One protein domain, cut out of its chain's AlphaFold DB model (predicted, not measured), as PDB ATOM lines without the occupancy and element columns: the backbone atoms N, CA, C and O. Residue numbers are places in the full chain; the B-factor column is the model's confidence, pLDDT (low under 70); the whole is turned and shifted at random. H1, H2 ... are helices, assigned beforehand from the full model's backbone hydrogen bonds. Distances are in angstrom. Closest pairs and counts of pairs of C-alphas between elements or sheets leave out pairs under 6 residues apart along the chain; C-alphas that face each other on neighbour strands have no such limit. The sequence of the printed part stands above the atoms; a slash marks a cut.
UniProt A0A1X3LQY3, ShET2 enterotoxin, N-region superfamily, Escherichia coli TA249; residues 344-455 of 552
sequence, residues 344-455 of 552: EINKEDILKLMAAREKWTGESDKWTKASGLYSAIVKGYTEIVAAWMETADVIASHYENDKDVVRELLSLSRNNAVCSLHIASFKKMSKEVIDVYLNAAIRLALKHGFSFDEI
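AT A GLANCE: This is residues 344 to 455 of the 552 residues of the protein "ShET2 enterotoxin, N-region superfamily" of Escherichia coli TA249 (UniProt A0A1X3LQY3). Two long helices, H3 and H6, lie side by side and run the same way, with shorter helices on them: H2 packs on H3 near its first end, H4 packs on H3 near its other end, and H1 meets both H2 and H4. A long loop, residues 356 to 371, swings away from this body. The printed part has 112 residues with seven named helices, H1 to H7, and no named strand: all helix, compact, with a radius of gyration of the C-alphas of 13.8 A and spans of 39 by 37 by 27 A.

HOW THE PARTS SIT: H1, residues 347 to 355, only just touches H2, residues 372 to 379, with 3 pairs of C-alphas within 8 A, the closest Ala 355 and Gly 372 at 6.2 A. H2 and H3, residues 382 to 398, form a hairpin, the closest C-alphas being Ala 376 and Val 385, 6.3 A. H3 and H4, residues 403 to 409, form another, closest at C-alphas 396 and 406, 5.9 A. H4 touches H1 at a steep tilt of 40 degrees, closest at C-alphas 409 and 354, 6.6 A. H5, residues 421 to 424, is close to H2 but not clearly touching. H6, residues 431 to 447, touches H3 at a shallow tilt of 6 degrees, the same way, closest at C-alphas 433 and 382, 4.9 A. H7, residues 452 to 455, is close to H6 but not clearly touching. Every O i to N i+4 pair is within hydrogen-bond range in H1, H2, H3, H4 and H6; H5 and H7 are too short for one.

IN THESE COORDINATES: H1 begins at C-alpha 347 (-10.247, -28.279, 48.074). H3 is 24.7 A long and H6 24.2 A. H7 ends at C-alpha 455 (7.870, -16.582, 56.498).

THE WHOLE: The farthest C-alphas, Glu 344 and Lys 427, are 42.5 A apart. The printed part has no cut. The links H1 to H2 and H4 to H5 are long. Low-confidence stretches, with pLDDT under 70, include residues 358 to 370 and 413 to 429.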
ATOM      1  N   GLU A 344     -16.640 -27.892  40.909       88.00
ATOM      2  CA  GLU A 344     -16.595 -29.230  40.290       88.00
ATOM      3  C   GLU A 344     -15.554 -30.154  40.949       88.00
ATOM      4  O   GLU A 344     -15.555 -31.364  40.722       88.00
ATOM      5  N   ILE A 345     -14.641 -29.591  41.738       87.88
ATOM      6  CA  ILE A 345     -13.558 -30.295  42.426       87.88
ATOM      7  C   ILE A 345     -13.435 -29.749  43.851       87.88
ATOM      8  O   ILE A 345     -13.614 -28.554  44.084       87.88
ATOM      9  N   ASN A 346     -13.165 -30.624  44.819       89.75
ATOM     10  CA  ASN A 346     -13.013 -30.210  46.211       89.75
ATOM     11  C   ASN A 346     -11.610 -29.628  46.479       89.75
ATOM     12  O   ASN A 346     -10.665 -29.851  45.722       89.75
ATOM     13  N   LYS A 347     -11.489 -28.905  47.599       89.31
ATOM     14  CA  LYS A 347     -10.247 -28.279  48.074       89.31
ATOM     15  C   LYS A 347      -9.061 -29.249  48.091       89.31
ATOM     16  O   LYS A 347      -7.996 -28.915  47.589       89.31
ATOM     17  N   GLU A 348      -9.254 -30.437  48.659       86.69
ATOM     18  CA  GLU A 348      -8.196 -31.442  48.781       86.69
ATOM     19  C   GLU A 348      -7.683 -31.839  47.393       86.69
ATOM     20  O   GLU A 348      -6.494 -31.734  47.123       86.69
ATOM     21  N   ASP A 349      -8.566 -32.201  46.467       86.19
ATOM     22  CA  ASP A 349      -8.179 -32.640  45.128       86.19
ATOM     23  C   ASP A 349      -7.533 -31.516  44.292       86.19
ATOM     24  O   ASP A 349      -6.638 -31.800  43.494       86.19
ATOM     25  N   ILE A 350      -7.891 -30.243  44.517       89.19
ATOM     26  CA  ILE A 350      -7.159 -29.094  43.950       89.19
ATOM     27  C   ILE A 350      -5.713 -29.082  44.447       89.19
ATOM     28  O   ILE A 350      -4.791 -28.971  43.638       89.19
ATOM     29  N   LEU A 351      -5.502 -29.224  45.757       87.50
ATOM     30  CA  LEU A 351      -4.168 -29.227  46.362       87.50
ATOM     31  C   LEU A 351      -3.346 -30.435  45.893       87.50
ATOM     32  O   LEU A 351      -2.157 -30.293  45.614       87.50
ATOM     33  N   LYS A 352      -3.979 -31.594  45.674       85.12
ATOM     34  CA  LYS A 352      -3.341 -32.769  45.054       85.12
ATOM     35  C   LYS A 352      -2.884 -32.511  43.620       85.12
ATOM     36  O   LYS A 352      -1.757 -32.861  43.263       85.12
ATOM     37  N   LEU A 353      -3.745 -31.908  42.794       87.19
ATOM     38  CA  LEU A 353      -3.409 -31.556  41.411       87.19
ATOM     39  C   LEU A 353      -2.285 -30.521  41.375       87.19
ATOM     40  O   LEU A 353      -1.299 -30.724  40.670       87.19
ATOM     41  N   MET A 354      -2.392 -29.472  42.196       88.25
ATOM     42  CA  MET A 354      -1.340 -28.475  42.367       88.25
ATOM     43  C   MET A 354      -0.074 -29.083  42.960       88.25
ATOM     44  O   MET A 354       0.998 -28.618  42.647       88.25
ATOM     45  N   ALA A 355      -0.096 -30.154  43.749       83.69
ATOM     46  CA  ALA A 355       1.153 -30.783  44.177       83.69
ATOM     47  C   ALA A 355       1.931 -31.381  42.983       83.69
ATOM     48  O   ALA A 355       3.168 -31.379  42.991       83.69
ATOM     49  N   ALA A 356       1.212 -31.889  41.969       84.31
ATOM     50  CA  ALA A 356       1.729 -32.505  40.741       84.31
ATOM     51  C   ALA A 356       2.936 -33.429  40.989       84.31
ATOM     52  O   ALA A 356       3.998 -33.277  40.382       84.31
ATOM     53  N   ARG A 357       2.820 -34.359  41.943       77.00
ATOM     54  CA  ARG A 357       3.924 -35.244  42.362       77.00
ATOM     55  C   ARG A 357       3.967 -36.519  41.517       77.00
ATOM     56  O   ARG A 357       2.936 -36.998  41.059       77.00
ATOM     57  N   GLU A 358       5.161 -37.082  41.325       63.06
ATOM     58  CA  GLU A 358       5.331 -38.332  40.568       63.06
ATOM     59  C   GLU A 358       4.555 -39.488  41.233       63.06
ATOM     60  O   GLU A 358       4.638 -39.680  42.449       63.06
ATOM     61  N   LYS A 359       3.820 -40.283  40.439       55.34
ATOM     62  CA  LYS A 359       3.146 -41.500  40.921       55.34
ATOM     63  C   LYS A 359       4.189 -42.554  41.312       55.34
ATOM     64  O   LYS A 359       4.902 -43.072  40.457       55.34
ATOM     65  N   TRP A 360       4.252 -42.903  42.597       47.84
ATOM     66  CA  TRP A 360       5.050 -44.019  43.117       47.84
ATOM     67  C   TRP A 360       4.177 -45.279  43.233       47.84
ATOM     68  O   TRP A 360       3.104 -45.230  43.825       47.84
ATOM     69  N   THR A 361       4.610 -46.416  42.685       47.44
ATOM     70  CA  THR A 361       3.806 -47.655  42.577       47.44
ATOM     71  C   THR A 361       3.892 -48.568  43.813       47.44
ATOM     72  O   THR A 361       4.023 -49.781  43.674       47.44
ATOM     73  N   GLY A 362       3.859 -48.017  45.030       49.88
ATOM     74  CA  GLY A 362       3.911 -48.808  46.268       49.88
ATOM     75  C   GLY A 362       3.097 -48.185  47.398       49.88
ATOM     76  O   GLY A 362       3.103 -46.964  47.556       49.88
ATOM     77  N   GLU A 363       2.399 -49.022  48.171       47.12
ATOM     78  CA  GLU A 363       1.461 -48.609  49.221       47.12
ATOM     79  C   GLU A 363       2.171 -47.996  50.442       47.12
ATOM     80  O   GLU A 363       2.747 -48.682  51.281       47.12
ATOM     81  N   SER A 364       2.131 -46.665  50.518       47.66
ATOM     82  CA  SER A 364       1.938 -45.857  51.733       47.66
ATOM     83  C   SER A 364       1.700 -44.417  51.267       47.66
ATOM     84  O   SER A 364       2.602 -43.739  50.772       47.66
ATOM     85  N   ASP A 365       0.449 -43.979  51.308       51.88
ATOM     86  CA  ASP A 365       0.049 -42.693  50.749       51.88
ATOM     87  C   ASP A 365       0.250 -41.550  51.761       51.88
ATOM     88  O   ASP A 365      -0.282 -41.619  52.869       51.88
ATOM     89  N   LYS A 366       1.042 -40.533  51.368       50.28
ATOM     90  CA  LYS A 366       0.851 -39.088  51.647       50.28
ATOM     91  C   LYS A 366       1.839 -38.202  50.845       50.28
ATOM     92  O   LYS A 366       2.432 -37.291  51.408       50.28
ATOM     93  N   TRP A 367       2.014 -38.453  49.532       49.62
ATOM     94  CA  TRP A 367       2.712 -37.592  48.533       49.62
ATOM     95  C   TRP A 367       4.254 -37.661  48.378       49.62
ATOM     96  O   TRP A 367       4.997 -36.915  49.010       49.62
ATOM     97  N   THR A 368       4.793 -38.440  47.431       50.31
ATOM     98  CA  THR A 368       6.147 -39.015  47.563       50.31
ATOM     99  C   THR A 368       7.241 -38.662  46.511       50.31
ATOM    100  O   THR A 368       7.708 -39.560  45.832       50.31
ATOM    101  N   LYS A 369       7.845 -37.448  46.526       60.00
ATOM    102  CA  LYS A 369       9.327 -37.129  46.549       60.00
ATOM    103  C   LYS A 369       9.626 -35.642  46.274       60.00
ATOM    104  O   LYS A 369      10.357 -35.058  47.063       60.00
ATOM    105  N   ALA A 370       9.033 -35.027  45.253       68.81
ATOM    106  CA  ALA A 370       9.155 -33.591  44.975       68.81
ATOM    107  C   ALA A 370       7.942 -33.074  44.182       68.81
ATOM    108  O   ALA A 370       7.364 -33.843  43.410       68.81
ATOM    109  N   SER A 371       7.541 -31.816  44.387       78.44
ATOM    110  CA  SER A 371       6.391 -31.223  43.683       78.44
ATOM    111  C   SER A 371       6.694 -30.877  42.218       78.44
ATOM    112  O   SER A 371       7.855 -30.808  41.790       78.44
ATOM    113  N   GLY A 372       5.639 -30.638  41.432       82.75
ATOM    114  CA  GLY A 372       5.776 -30.086  40.080       82.75
ATOM    115  C   GLY A 372       6.506 -28.740  40.091       82.75
ATOM    116  O   GLY A 372       7.443 -28.545  39.316       82.75
ATOM    117  N   LEU A 373       6.168 -27.870  41.051       85.94
ATOM    118  CA  LEU A 373       6.846 -26.591  41.274       85.94
ATOM    119  C   LEU A 373       8.350 -26.766  41.507       85.94
ATOM    120  O   LEU A 373       9.152 -26.118  40.840       85.94
ATOM    121  N   TYR A 374       8.750 -27.700  42.379       80.88
ATOM    122  CA  TYR A 374      10.165 -28.015  42.592       80.88
ATOM    123  C   TYR A 374      10.868 -28.388  41.282       80.88
ATOM    124  O   TYR A 374      11.952 -27.888  40.975       80.88
ATOM    125  N   SER A 375      10.234 -29.255  40.492       80.81
ATOM    126  CA  SER A 375      10.793 -29.729  39.227       80.81
ATOM    127  C   SER A 375      10.985 -28.589  38.225       80.81
ATOM    128  O   SER A 375      12.006 -28.552  37.539       80.81
ATOM    129  N   ALA A 376      10.041 -27.647  38.163       86.81
ATOM    130  CA  ALA A 376      10.137 -26.461  37.317       86.81
ATOM    131  C   ALA A 376      11.265 -25.518  37.767       86.81
ATOM    132  O   ALA A 376      12.045 -25.057  36.932       86.81
ATOM    133  N   ILE A 377      11.405 -25.288  39.080       81.44
ATOM    134  CA  ILE A 377      12.455 -24.427  39.644       81.44
ATOM    135  C   ILE A 377      13.843 -25.013  39.348       81.44
ATOM    136  O   ILE A 377      14.690 -24.326  38.778       81.44
ATOM    137  N   VAL A 378      14.076 -26.295  39.663       77.38
ATOM    138  CA  VAL A 378      15.379 -26.964  39.455       77.38
ATOM    139  C   VAL A 378      15.803 -26.976  37.991       77.38
ATOM    140  O   VAL A 378      16.990 -26.851  37.691       77.38
ATOM    141  N   LYS A 379      14.845 -27.111  37.072       80.81
ATOM    142  CA  LYS A 379      15.114 -27.116  35.630       80.81
ATOM    143  C   LYS A 379      15.212 -25.720  35.012       80.81
ATOM    144  O   LYS A 379      15.578 -25.614  33.846       80.81
ATOM    145  N   GLY A 380      14.929 -24.664  35.775       83.38
ATOM    146  CA  GLY A 380      15.025 -23.290  35.292       83.38
ATOM    147  C   GLY A 380      13.872 -22.873  34.371       83.38
ATOM    148  O   GLY A 380      14.081 -22.064  33.474       83.38
ATOM    149  N   TYR A 381      12.658 -23.387  34.580       90.12
ATOM    150  CA  TYR A 381      11.490 -23.063  33.752       90.12
ATOM    151  C   TYR A 381      10.731 -21.834  34.276       90.12
ATOM    152  O   TYR A 381       9.684 -21.961  34.911       90.12
ATOM    153  N   THR A 382      11.261 -20.633  34.007       90.44
ATOM    154  CA  THR A 382      10.738 -19.352  34.526       90.44
ATOM    155  C   THR A 382       9.247 -19.145  34.251       90.44
ATOM    156  O   THR A 382       8.495 -18.820  35.167       90.44
ATOM    157  N   GLU A 383       8.804 -19.367  33.009       91.19
ATOM    158  CA  GLU A 383       7.413 -19.132  32.593       91.19
ATOM    159  C   GLU A 383       6.430 -20.070  33.316       91.19
ATOM    160  O   GLU A 383       5.364 -19.640  33.756       91.19
ATOM    161  N   ILE A 384       6.812 -21.340  33.502       92.75
ATOM    162  CA  ILE A 384       6.013 -22.329  34.239       92.75
ATOM    163  C   ILE A 384       5.887 -21.929  35.710       92.75
ATOM    164  O   ILE A 384       4.791 -21.973  36.263       92.75
ATOM    165  N   VAL A 385       6.992 -21.521  36.341       91.06
ATOM    166  CA  VAL A 385       6.988 -21.074  37.740       91.06
ATOM    167  C   VAL A 385       6.097 -19.843  37.908       91.06
ATOM    168  O   VAL A 385       5.296 -19.805  38.837       91.06
ATOM    169  N   ALA A 386       6.171 -18.870  36.999       92.19
ATOM    170  CA  ALA A 386       5.317 -17.685  37.046       92.19
ATOM    171  C   ALA A 386       3.820 -18.042  36.954       92.19
ATOM    172  O   ALA A 386       3.045 -17.638  37.822       92.19
ATOM    173  N   ALA A 387       3.424 -18.854  35.966       92.25
ATOM    174  CA  ALA A 387       2.028 -19.273  35.781       92.25
ATOM    175  C   ALA A 387       1.495 -20.099  36.965       92.25
ATOM    176  O   ALA A 387       0.336 -19.965  37.376       92.25
ATOM    177  N   TRP A 388       2.351 -20.940  37.547       93.31
ATOM    178  CA  TRP A 388       2.027 -21.698  38.748       93.31
ATOM    179  C   TRP A 388       1.753 -20.784  39.940       93.31
ATOM    180  O   TRP A 388       0.751 -20.960  40.631       93.31
ATOM    181  N   MET A 389       2.621 -19.800  40.174       92.50
ATOM    182  CA  MET A 389       2.490 -18.872  41.296       92.50
ATOM    183  C   MET A 389       1.267 -17.962  41.162       92.50
ATOM    184  O   MET A 389       0.583 -17.723  42.153       92.50
ATOM    185  N   GLU A 390       0.945 -17.514  39.947       93.56
ATOM    186  CA  GLU A 390      -0.308 -16.800  39.668       93.56
ATOM    187  C   GLU A 390      -1.526 -17.668  40.020       93.56
ATOM    188  O   GLU A 390      -2.470 -17.220  40.667       93.56
ATOM    189  N   THR A 391      -1.491 -18.946  39.642       93.38
ATOM    190  CA  THR A 391      -2.577 -19.885  39.944       93.38
ATOM    191  C   THR A 391      -2.704 -20.146  41.444       93.38
ATOM    192  O   THR A 391      -3.819 -20.168  41.966       93.38
ATOM    193  N   ALA A 392      -1.581 -20.276  42.154       92.31
ATOM    194  CA  ALA A 392      -1.560 -20.411  43.605       92.31
ATOM    195  C   ALA A 392      -2.179 -19.191  44.311       92.31
ATOM    196  O   ALA A 392      -2.944 -19.371  45.256       92.31
ATOM    197  N   ASP A 393      -1.918 -17.973  43.828       91.88
ATOM    198  CA  ASP A 393      -2.522 -16.751  44.376       91.88
ATOM    199  C   ASP A 393      -4.045 -16.729  44.240       91.88
ATOM    200  O   ASP A 393      -4.759 -16.415  45.198       91.88
ATOM    201  N   VAL A 394      -4.555 -17.135  43.076       92.44
ATOM    202  CA  VAL A 394      -6.001 -17.235  42.835       92.44
ATOM    203  C   VAL A 394      -6.645 -18.276  43.756       92.44
ATOM    204  O   VAL A 394      -7.690 -18.003  44.347       92.44
ATOM    205  N   ILE A 395      -6.020 -19.447  43.916       92.31
ATOM    206  CA  ILE A 395      -6.538 -20.525  44.774       92.31
ATOM    207  C   ILE A 395      -6.524 -20.105  46.249       92.31
ATOM    208  O   ILE A 395      -7.533 -20.242  46.936       92.31
ATOM    209  N   ALA A 396      -5.413 -19.559  46.747       91.38
ATOM    210  CA  ALA A 396      -5.316 -19.113  48.137       91.38
ATOM    211  C   ALA A 396      -6.297 -17.972  48.455       91.38
ATOM    212  O   ALA A 396      -6.906 -17.960  49.526       91.38
ATOM    213  N   SER A 397      -6.512 -17.057  47.503       91.25
ATOM    214  CA  SER A 397      -7.508 -15.984  47.632       91.25
ATOM    215  C   SER A 397      -8.941 -16.513  47.680       91.25
ATOM    216  O   SER A 397      -9.759 -15.964  48.413       91.25
ATOM    217  N   HIS A 398      -9.247 -17.588  46.948       91.62
ATOM    218  CA  HIS A 398     -10.567 -18.221  46.974       91.62
ATOM    219  C   HIS A 398     -10.898 -18.857  48.337       91.62
ATOM    220  O   HIS A 398     -12.058 -18.870  48.735       91.62
ATOM    221  N   TYR A 399      -9.890 -19.336  49.071       89.38
ATOM    222  CA  TYR A 399     -10.051 -19.944  50.399       89.38
ATOM    223  C   TYR A 399      -9.752 -18.977  51.563       89.38
ATOM    224  O   TYR A 399      -9.336 -19.411  52.636       89.38
ATOM    225  N   GLU A 400      -9.960 -17.671  51.352       79.38
ATOM    226  CA  GLU A 400     -10.052 -16.624  52.389       79.38
ATOM    227  C   GLU A 400      -8.953 -16.643  53.475       79.38
ATOM    228  O   GLU A 400      -9.223 -16.453  54.661       79.38
ATOM    229  N   ASN A 401      -7.683 -16.789  53.077       67.50
ATOM    230  CA  ASN A 401      -6.517 -16.768  53.983       67.50
ATOM    231  C   ASN A 401      -6.347 -18.014  54.863       67.50
ATOM    232  O   ASN A 401      -5.740 -17.947  55.935       67.50
ATOM    233  N   ASP A 402      -6.821 -19.169  54.406       84.44
ATOM    234  CA  ASP A 402      -6.397 -20.438  54.983       84.44
ATOM    235  C   ASP A 402      -4.873 -20.615  54.808       84.44
ATOM    236  O   ASP A 402      -4.363 -20.928  53.727       84.44
ATOM    237  N   LYS A 403      -4.124 -20.396  55.896       86.00
ATOM    238  CA  LYS A 403      -2.663 -20.542  55.915       86.00
ATOM    239  C   LYS A 403      -2.222 -21.953  55.521       86.00
ATOM    240  O   LYS A 403      -1.145 -22.112  54.950       86.00
ATOM    241  N   ASP A 404      -3.024 -22.978  55.780       84.94
ATOM    242  CA  ASP A 404      -2.649 -24.339  55.412       84.94
ATOM    243  C   ASP A 404      -2.730 -24.541  53.893       84.94
ATOM    244  O   ASP A 404      -1.836 -25.163  53.321       84.94
ATOM    245  N   VAL A 405      -3.684 -23.895  53.209       87.75
ATOM    246  CA  VAL A 405      -3.730 -23.850  51.731       87.75
ATOM    247  C   VAL A 405      -2.465 -23.227  51.160       87.75
ATOM    248  O   VAL A 405      -1.848 -23.792  50.259       87.75
ATOM    249  N   VAL A 406      -2.046 -22.077  51.693       87.12
ATOM    250  CA  VAL A 406      -0.837 -21.386  51.221       87.12
ATOM    251  C   VAL A 406       0.406 -22.249  51.448       87.12
ATOM    252  O   VAL A 406       1.224 -22.395  50.539       87.12
ATOM    253  N   ARG A 407       0.533 -22.882  52.623       83.50
ATOM    254  CA  ARG A 407       1.640 -23.809  52.917       83.50
ATOM    255  C   ARG A 407       1.674 -24.984  51.946       83.50
ATOM    256  O   ARG A 407       2.752 -25.367  51.495       83.50
ATOM    257  N   GLU A 408       0.521 -25.555  51.615       83.69
ATOM    258  CA  GLU A 408       0.441 -26.682  50.687       83.69
ATOM    259  C   GLU A 408       0.758 -26.282  49.242       83.69
ATOM    260  O   GLU A 408       1.534 -26.975  48.583       83.69
ATOM    261  N   LEU A 409       0.253 -25.140  48.767       86.81
ATOM    262  CA  LEU A 409       0.541 -24.625  47.423       86.81
ATOM    263  C   LEU A 409       2.024 -24.291  47.217       86.81
ATOM    264  O   LEU A 409       2.552 -24.465  46.116       86.81
ATOM    265  N   LEU A 410       2.695 -23.822  48.271       83.69
ATOM    266  CA  LEU A 410       4.120 -23.502  48.245       83.69
ATOM    267  C   LEU A 410       5.026 -24.707  48.553       83.69
ATOM    268  O   LEU A 410       6.243 -24.605  48.422       83.69
ATOM    269  N   SER A 411       4.461 -25.851  48.948       78.31
ATOM    270  CA  SER A 411       5.204 -27.042  49.368       78.31
ATOM    271  C   SER A 411       6.062 -27.625  48.235       78.31
ATOM    272  O   SER A 411       5.564 -28.077  47.198       78.31
ATOM    273  N   LEU A 412       7.382 -27.682  48.447       72.69
ATOM    274  CA  LEU A 412       8.331 -28.260  47.488       72.69
ATOM    275  C   LEU A 412       8.644 -29.742  47.758       72.69
ATOM    276  O   LEU A 412       9.143 -30.442  46.871       72.69
ATOM    277  N   SER A 413       8.349 -30.246  48.964       63.81
ATOM    278  CA  SER A 413       8.800 -31.566  49.436       63.81
ATOM    279  C   SER A 413       7.743 -32.378  50.206       63.81
ATOM    280  O   SER A 413       6.629 -31.923  50.478       63.81
ATOM    281  N   ARG A 414       8.105 -33.622  50.576       55.06
ATOM    282  CA  ARG A 414       7.273 -34.548  51.376       55.06
ATOM    283  C   ARG A 414       6.902 -34.008  52.770       55.06
ATOM    284  O   ARG A 414       5.891 -34.438  53.303       55.06
ATOM    285  N   ASN A 415       7.677 -33.068  53.320       54.66
ATOM    286  CA  ASN A 415       7.536 -32.568  54.696       54.66
ATOM    287  C   ASN A 415       6.902 -31.169  54.791       54.66
ATOM    288  O   ASN A 415       7.061 -30.500  55.807       54.66
ATOM    289  N   ASN A 416       6.236 -30.688  53.734       50.81
ATOM    290  CA  ASN A 416       5.741 -29.306  53.659       50.81
ATOM    291  C   ASN A 416       6.840 -28.245  53.841       50.81
ATOM    292  O   ASN A 416       6.577 -27.142  54.314       50.81
ATOM    293  N   ALA A 417       8.076 -28.560  53.434       54.00
ATOM    294  CA  ALA A 417       9.116 -27.547  53.324       54.00
ATOM    295  C   ALA A 417       8.751 -26.624  52.151       54.00
ATOM    296  O   ALA A 417       8.863 -27.007  50.982       54.00
ATOM    297  N   VAL A 418       8.243 -25.443  52.500       50.25
ATOM    298  CA  VAL A 418       7.820 -24.376  51.587       50.25
ATOM    299  C   VAL A 418       9.020 -23.823  50.824       50.25
ATOM    300  O   VAL A 418       8.931 -23.632  49.622       50.25
ATOM    301  N   CYS A 419      10.196 -23.721  51.445       56.91
ATOM    302  CA  CYS A 419      11.461 -23.674  50.722       56.91
ATOM    303  C   CYS A 419      12.500 -24.516  51.433       56.91
ATOM    304  O   CYS A 419      12.719 -24.344  52.625       56.91
ATOM    305  N   SER A 420      13.224 -25.348  50.691       53.66
ATOM    306  CA  SER A 420      14.562 -25.724  51.114       53.66
ATOM    307  C   SER A 420      15.536 -24.679  50.584       53.66
ATOM    308  O   SER A 420      15.835 -24.661  49.394       53.66
ATOM    309  N   LEU A 421      16.090 -23.823  51.450       48.31
ATOM    310  CA  LEU A 421      17.271 -23.001  51.109       48.31
ATOM    311  C   LEU A 421      18.423 -23.858  50.557       48.31
ATOM    312  O   LEU A 421      19.221 -23.395  49.747       48.31
ATOM    313  N   HIS A 422      18.439 -25.140  50.931       49.34
ATOM    314  CA  HIS A 422      19.291 -26.176  50.355       49.34
ATOM    315  C   HIS A 422      19.171 -26.304  48.819       49.34
ATOM    316  O   HIS A 422      20.076 -26.817  48.178       49.34
ATOM    317  N   ILE A 423      18.066 -25.855  48.210       50.22
ATOM    318  CA  ILE A 423      17.850 -25.851  46.755       50.22
ATOM    319  C   ILE A 423      18.635 -24.716  46.099       50.22
ATOM    320  O   ILE A 423      19.339 -24.941  45.119       50.22
ATOM    321  N   ALA A 424      18.543 -23.504  46.649       46.56
ATOM    322  CA  ALA A 424      19.178 -22.322  46.074       46.56
ATOM    323  C   ALA A 424      20.716 -22.337  46.204       46.56
ATOM    324  O   ALA A 424      21.396 -21.629  45.465       46.56
ATOM    325  N   SER A 425      21.268 -23.173  47.091       47.59
ATOM    326  CA  SER A 425      22.712 -23.384  47.248       47.59
ATOM    327  C   SER A 425      23.319 -24.416  46.291       47.59
ATOM    328  O   SER A 425      24.546 -24.515  46.179       47.59
ATOM    329  N   PHE A 426      22.510 -25.140  45.505       49.06
ATOM    330  CA  PHE A 426      23.057 -25.924  44.400       49.06
ATOM    331  C   PHE A 426      23.539 -24.985  43.288       49.06
ATOM    332  O   PHE A 426      22.747 -24.362  42.586       49.06
ATOM    333  N   LYS A 427      24.859 -24.971  43.053       47.66
ATOM    334  CA  LYS A 427      25.594 -24.218  42.005       47.66
ATOM    335  C   LYS A 427      25.100 -24.396  40.547       47.66
ATOM    336  O   LYS A 427      25.774 -23.947  39.626       47.66
ATOM    337  N   LYS A 428      23.985 -25.092  40.305       52.22
ATOM    338  CA  LYS A 428      23.460 -25.461  38.979       52.22
ATOM    339  C   LYS A 428      22.139 -24.772  38.594       52.22
ATOM    340  O   LYS A 428      21.654 -25.039  37.501       52.22
ATOM    341  N   MET A 429      21.548 -23.929  39.446       63.31
ATOM    342  CA  MET A 429      20.219 -23.341  39.200       63.31
ATOM    343  C   MET A 429      20.268 -21.906  38.662       63.31
ATOM    344  O   MET A 429      21.174 -21.138  38.982       63.31
ATOM    345  N   SER A 430      19.274 -21.543  37.842       70.00
ATOM    346  CA  SER A 430      19.142 -20.190  37.288       70.00
ATOM    347  C   SER A 430      18.696 -19.200  38.364       70.00
ATOM    348  O   SER A 430      17.643 -19.374  38.982       70.00
ATOM    349  N   LYS A 431      19.475 -18.126  38.542       73.06
ATOM    350  CA  LYS A 431      19.148 -17.011  39.443       73.06
ATOM    351  C   LYS A 431      17.784 -16.392  39.118       73.06
ATOM    352  O   LYS A 431      17.030 -16.067  40.025       73.06
ATOM    353  N   GLU A 432      17.450 -16.295  37.835       80.62
ATOM    354  CA  GLU A 432      16.200 -15.701  37.352       80.62
ATOM    355  C   GLU A 432      14.959 -16.434  37.883       80.62
ATOM    356  O   GLU A 432      14.026 -15.810  38.380       80.62
ATOM    357  N   VAL A 433      14.961 -17.769  37.854       80.50
ATOM    358  CA  VAL A 433      13.808 -18.574  38.299       80.50
ATOM    359  C   VAL A 433      13.633 -18.542  39.803       80.50
ATOM    360  O   VAL A 433      12.510 -18.448  40.297       80.50
ATOM    361  N   ILE A 434      14.749 -18.583  40.532       75.75
ATOM    362  CA  ILE A 434      14.756 -18.393  41.983       75.75
ATOM    363  C   ILE A 434      14.174 -17.019  42.318       75.75
ATOM    364  O   ILE A 434      13.378 -16.892  43.249       75.75
ATOM    365  N   ASP A 435      14.534 -15.998  41.537       76.25
ATOM    366  CA  ASP A 435      14.052 -14.650  41.766       76.25
ATOM    367  C   ASP A 435      12.541 -14.523  41.551       76.25
ATOM    368  O   ASP A 435      11.866 -13.961  42.418       76.25
ATOM    369  N   VAL A 436      12.015 -15.090  40.462       85.00
ATOM    370  CA  VAL A 436      10.574 -15.127  40.158       85.00
ATOM    371  C   VAL A 436       9.794 -15.877  41.237       85.00
ATOM    372  O   VAL A 436       8.807 -15.350  41.751       85.00
ATOM    373  N   TYR A 437      10.259 -17.067  41.625       84.94
ATOM    374  CA  TYR A 437       9.599 -17.878  42.645       84.94
ATOM    375  C   TYR A 437       9.552 -17.177  44.007       84.94
ATOM    376  O   TYR A 437       8.470 -16.991  44.559       84.94
ATOM    377  N   LEU A 438      10.707 -16.763  44.545       77.69
ATOM    378  CA  LEU A 438      10.785 -16.198  45.896       77.69
ATOM    379  C   LEU A 438       9.964 -14.920  46.024       77.69
ATOM    380  O   LEU A 438       9.254 -14.745  47.011       77.69
ATOM    381  N   ASN A 439      10.031 -14.047  45.017       79.69
ATOM    382  CA  ASN A 439       9.253 -12.815  45.019       79.69
ATOM    383  C   ASN A 439       7.753 -13.119  45.102       79.69
ATOM    384  O   ASN A 439       7.063 -12.533  45.930       79.69
ATOM    385  N   ALA A 440       7.256 -14.040  44.273       86.31
ATOM    386  CA  ALA A 440       5.839 -14.381  44.250       86.31
ATOM    387  C   ALA A 440       5.396 -15.127  45.520       86.31
ATOM    388  O   ALA A 440       4.342 -14.826  46.071       86.31
ATOM    389  N   ALA A 441       6.206 -16.061  46.018       84.06
ATOM    390  CA  ALA A 441       5.872 -16.881  47.178       84.06
ATOM    391  C   ALA A 441       5.839 -16.073  48.485       84.06
ATOM    392  O   ALA A 441       4.922 -16.245  49.285       84.06
ATOM    393  N   ILE A 442       6.787 -15.149  48.685       77.88
ATOM    394  CA  ILE A 442       6.798 -14.267  49.865       77.88
ATOM    395  C   ILE A 442       5.603 -13.313  49.828       77.88
ATOM    396  O   ILE A 442       4.916 -13.158  50.833       77.88
ATOM    397  N   ARG A 443       5.316 -12.713  48.664       82.31
ATOM    398  CA  ARG A 443       4.141 -11.846  48.475       82.31
ATOM    399  C   ARG A 443       2.843 -12.590  48.769       82.31
ATOM    400  O   ARG A 443       1.985 -12.056  49.463       82.31
ATOM    401  N   LEU A 444       2.727 -13.828  48.288       85.25
ATOM    402  CA  LEU A 444       1.576 -14.683  48.560       85.25
ATOM    403  C   LEU A 444       1.402 -14.929  50.065       85.25
ATOM    404  O   LEU A 444       0.311 -14.748  50.600       85.25
ATOM    405  N   ALA A 445       2.480 -15.291  50.764       82.44
ATOM    406  CA  ALA A 445       2.446 -15.494  52.209       82.44
ATOM    407  C   ALA A 445       2.055 -14.202  52.958       82.44
ATOM    408  O   ALA A 445       1.152 -14.212  53.790       82.44
ATOM    409  N   LEU A 446       2.655 -13.058  52.627       79.94
ATOM    410  CA  LEU A 446       2.307 -11.778  53.258       79.94
ATOM    411  C   LEU A 446       0.833 -11.410  53.042       79.94
ATOM    412  O   LEU A 446       0.136 -11.063  53.997       79.94
ATOM    413  N   LYS A 447       0.341 -11.545  51.805       83.19
ATOM    414  CA  LYS A 447      -1.054 -11.266  51.433       83.19
ATOM    415  C   LYS A 447      -2.054 -12.086  52.254       83.19
ATOM    416  O   LYS A 447      -3.127 -11.581  52.569       83.19
ATOM    417  N   HIS A 448      -1.687 -13.308  52.639       84.81
ATOM    418  CA  HIS A 448      -2.524 -14.223  53.419       84.81
ATOM    419  C   HIS A 448      -2.158 -14.282  54.915       84.81
ATOM    420  O   HIS A 448      -2.461 -15.256  55.606       84.81
ATOM    421  N   GLY A 449      -1.532 -13.224  55.443       78.25
ATOM    422  CA  GLY A 449      -1.413 -12.991  56.884       78.25
ATOM    423  C   GLY A 449      -0.326 -13.798  57.593       78.25
ATOM    424  O   GLY A 449      -0.411 -13.996  58.810       78.25
ATOM    425  N   PHE A 450       0.677 -14.294  56.865       77.06
ATOM    426  CA  PHE A 450       1.861 -14.886  57.485       77.06
ATOM    427  C   PHE A 450       2.719 -13.810  58.154       77.06
ATOM    428  O   PHE A 450       3.006 -12.774  57.553       77.06
ATOM    429  N   SER A 451       3.144 -14.068  59.391       70.44
ATOM    430  CA  SER A 451       4.101 -13.204  60.080       70.44
ATOM    431  C   SER A 451       5.495 -13.337  59.462       70.44
ATOM    432  O   SER A 451       5.798 -14.304  58.760       70.44
ATOM    433  N   PHE A 452       6.377 -12.383  59.757       63.06
ATOM    434  CA  PHE A 452       7.782 -12.488  59.364       63.06
ATOM    435  C   PHE A 452       8.429 -13.768  59.895       63.06
ATOM    436  O   PHE A 452       9.112 -14.444  59.136       63.06
ATOM    437  N   ASP A 453       8.172 -14.128  61.156       61.78
ATOM    438  CA  ASP A 453       8.699 -15.357  61.752       61.78
ATOM    439  C   ASP A 453       8.197 -16.594  61.000       61.78
ATOM    440  O   ASP A 453       8.994 -17.465  60.670       61.78
ATOM    441  N   GLU A 454       6.911 -16.646  60.639       72.44
ATOM    442  CA  GLU A 454       6.362 -17.763  59.865       72.44
ATOM    443  C   GLU A 454       6.935 -17.820  58.438       72.44
ATOM    444  O   GLU A 454       7.121 -18.914  57.902       72.44
ATOM    445  N   ILE A 455       7.217 -16.670  57.815       69.62
ATOM    446  CA  ILE A 455       7.870 -16.582  56.498       69.62
ATOM    447  C   ILE A 455       9.323 -17.030  56.607       69.62
ATOM    448  O   ILE A 455       9.762 -17.871  55.833       69.62
TER     449      ILE A 455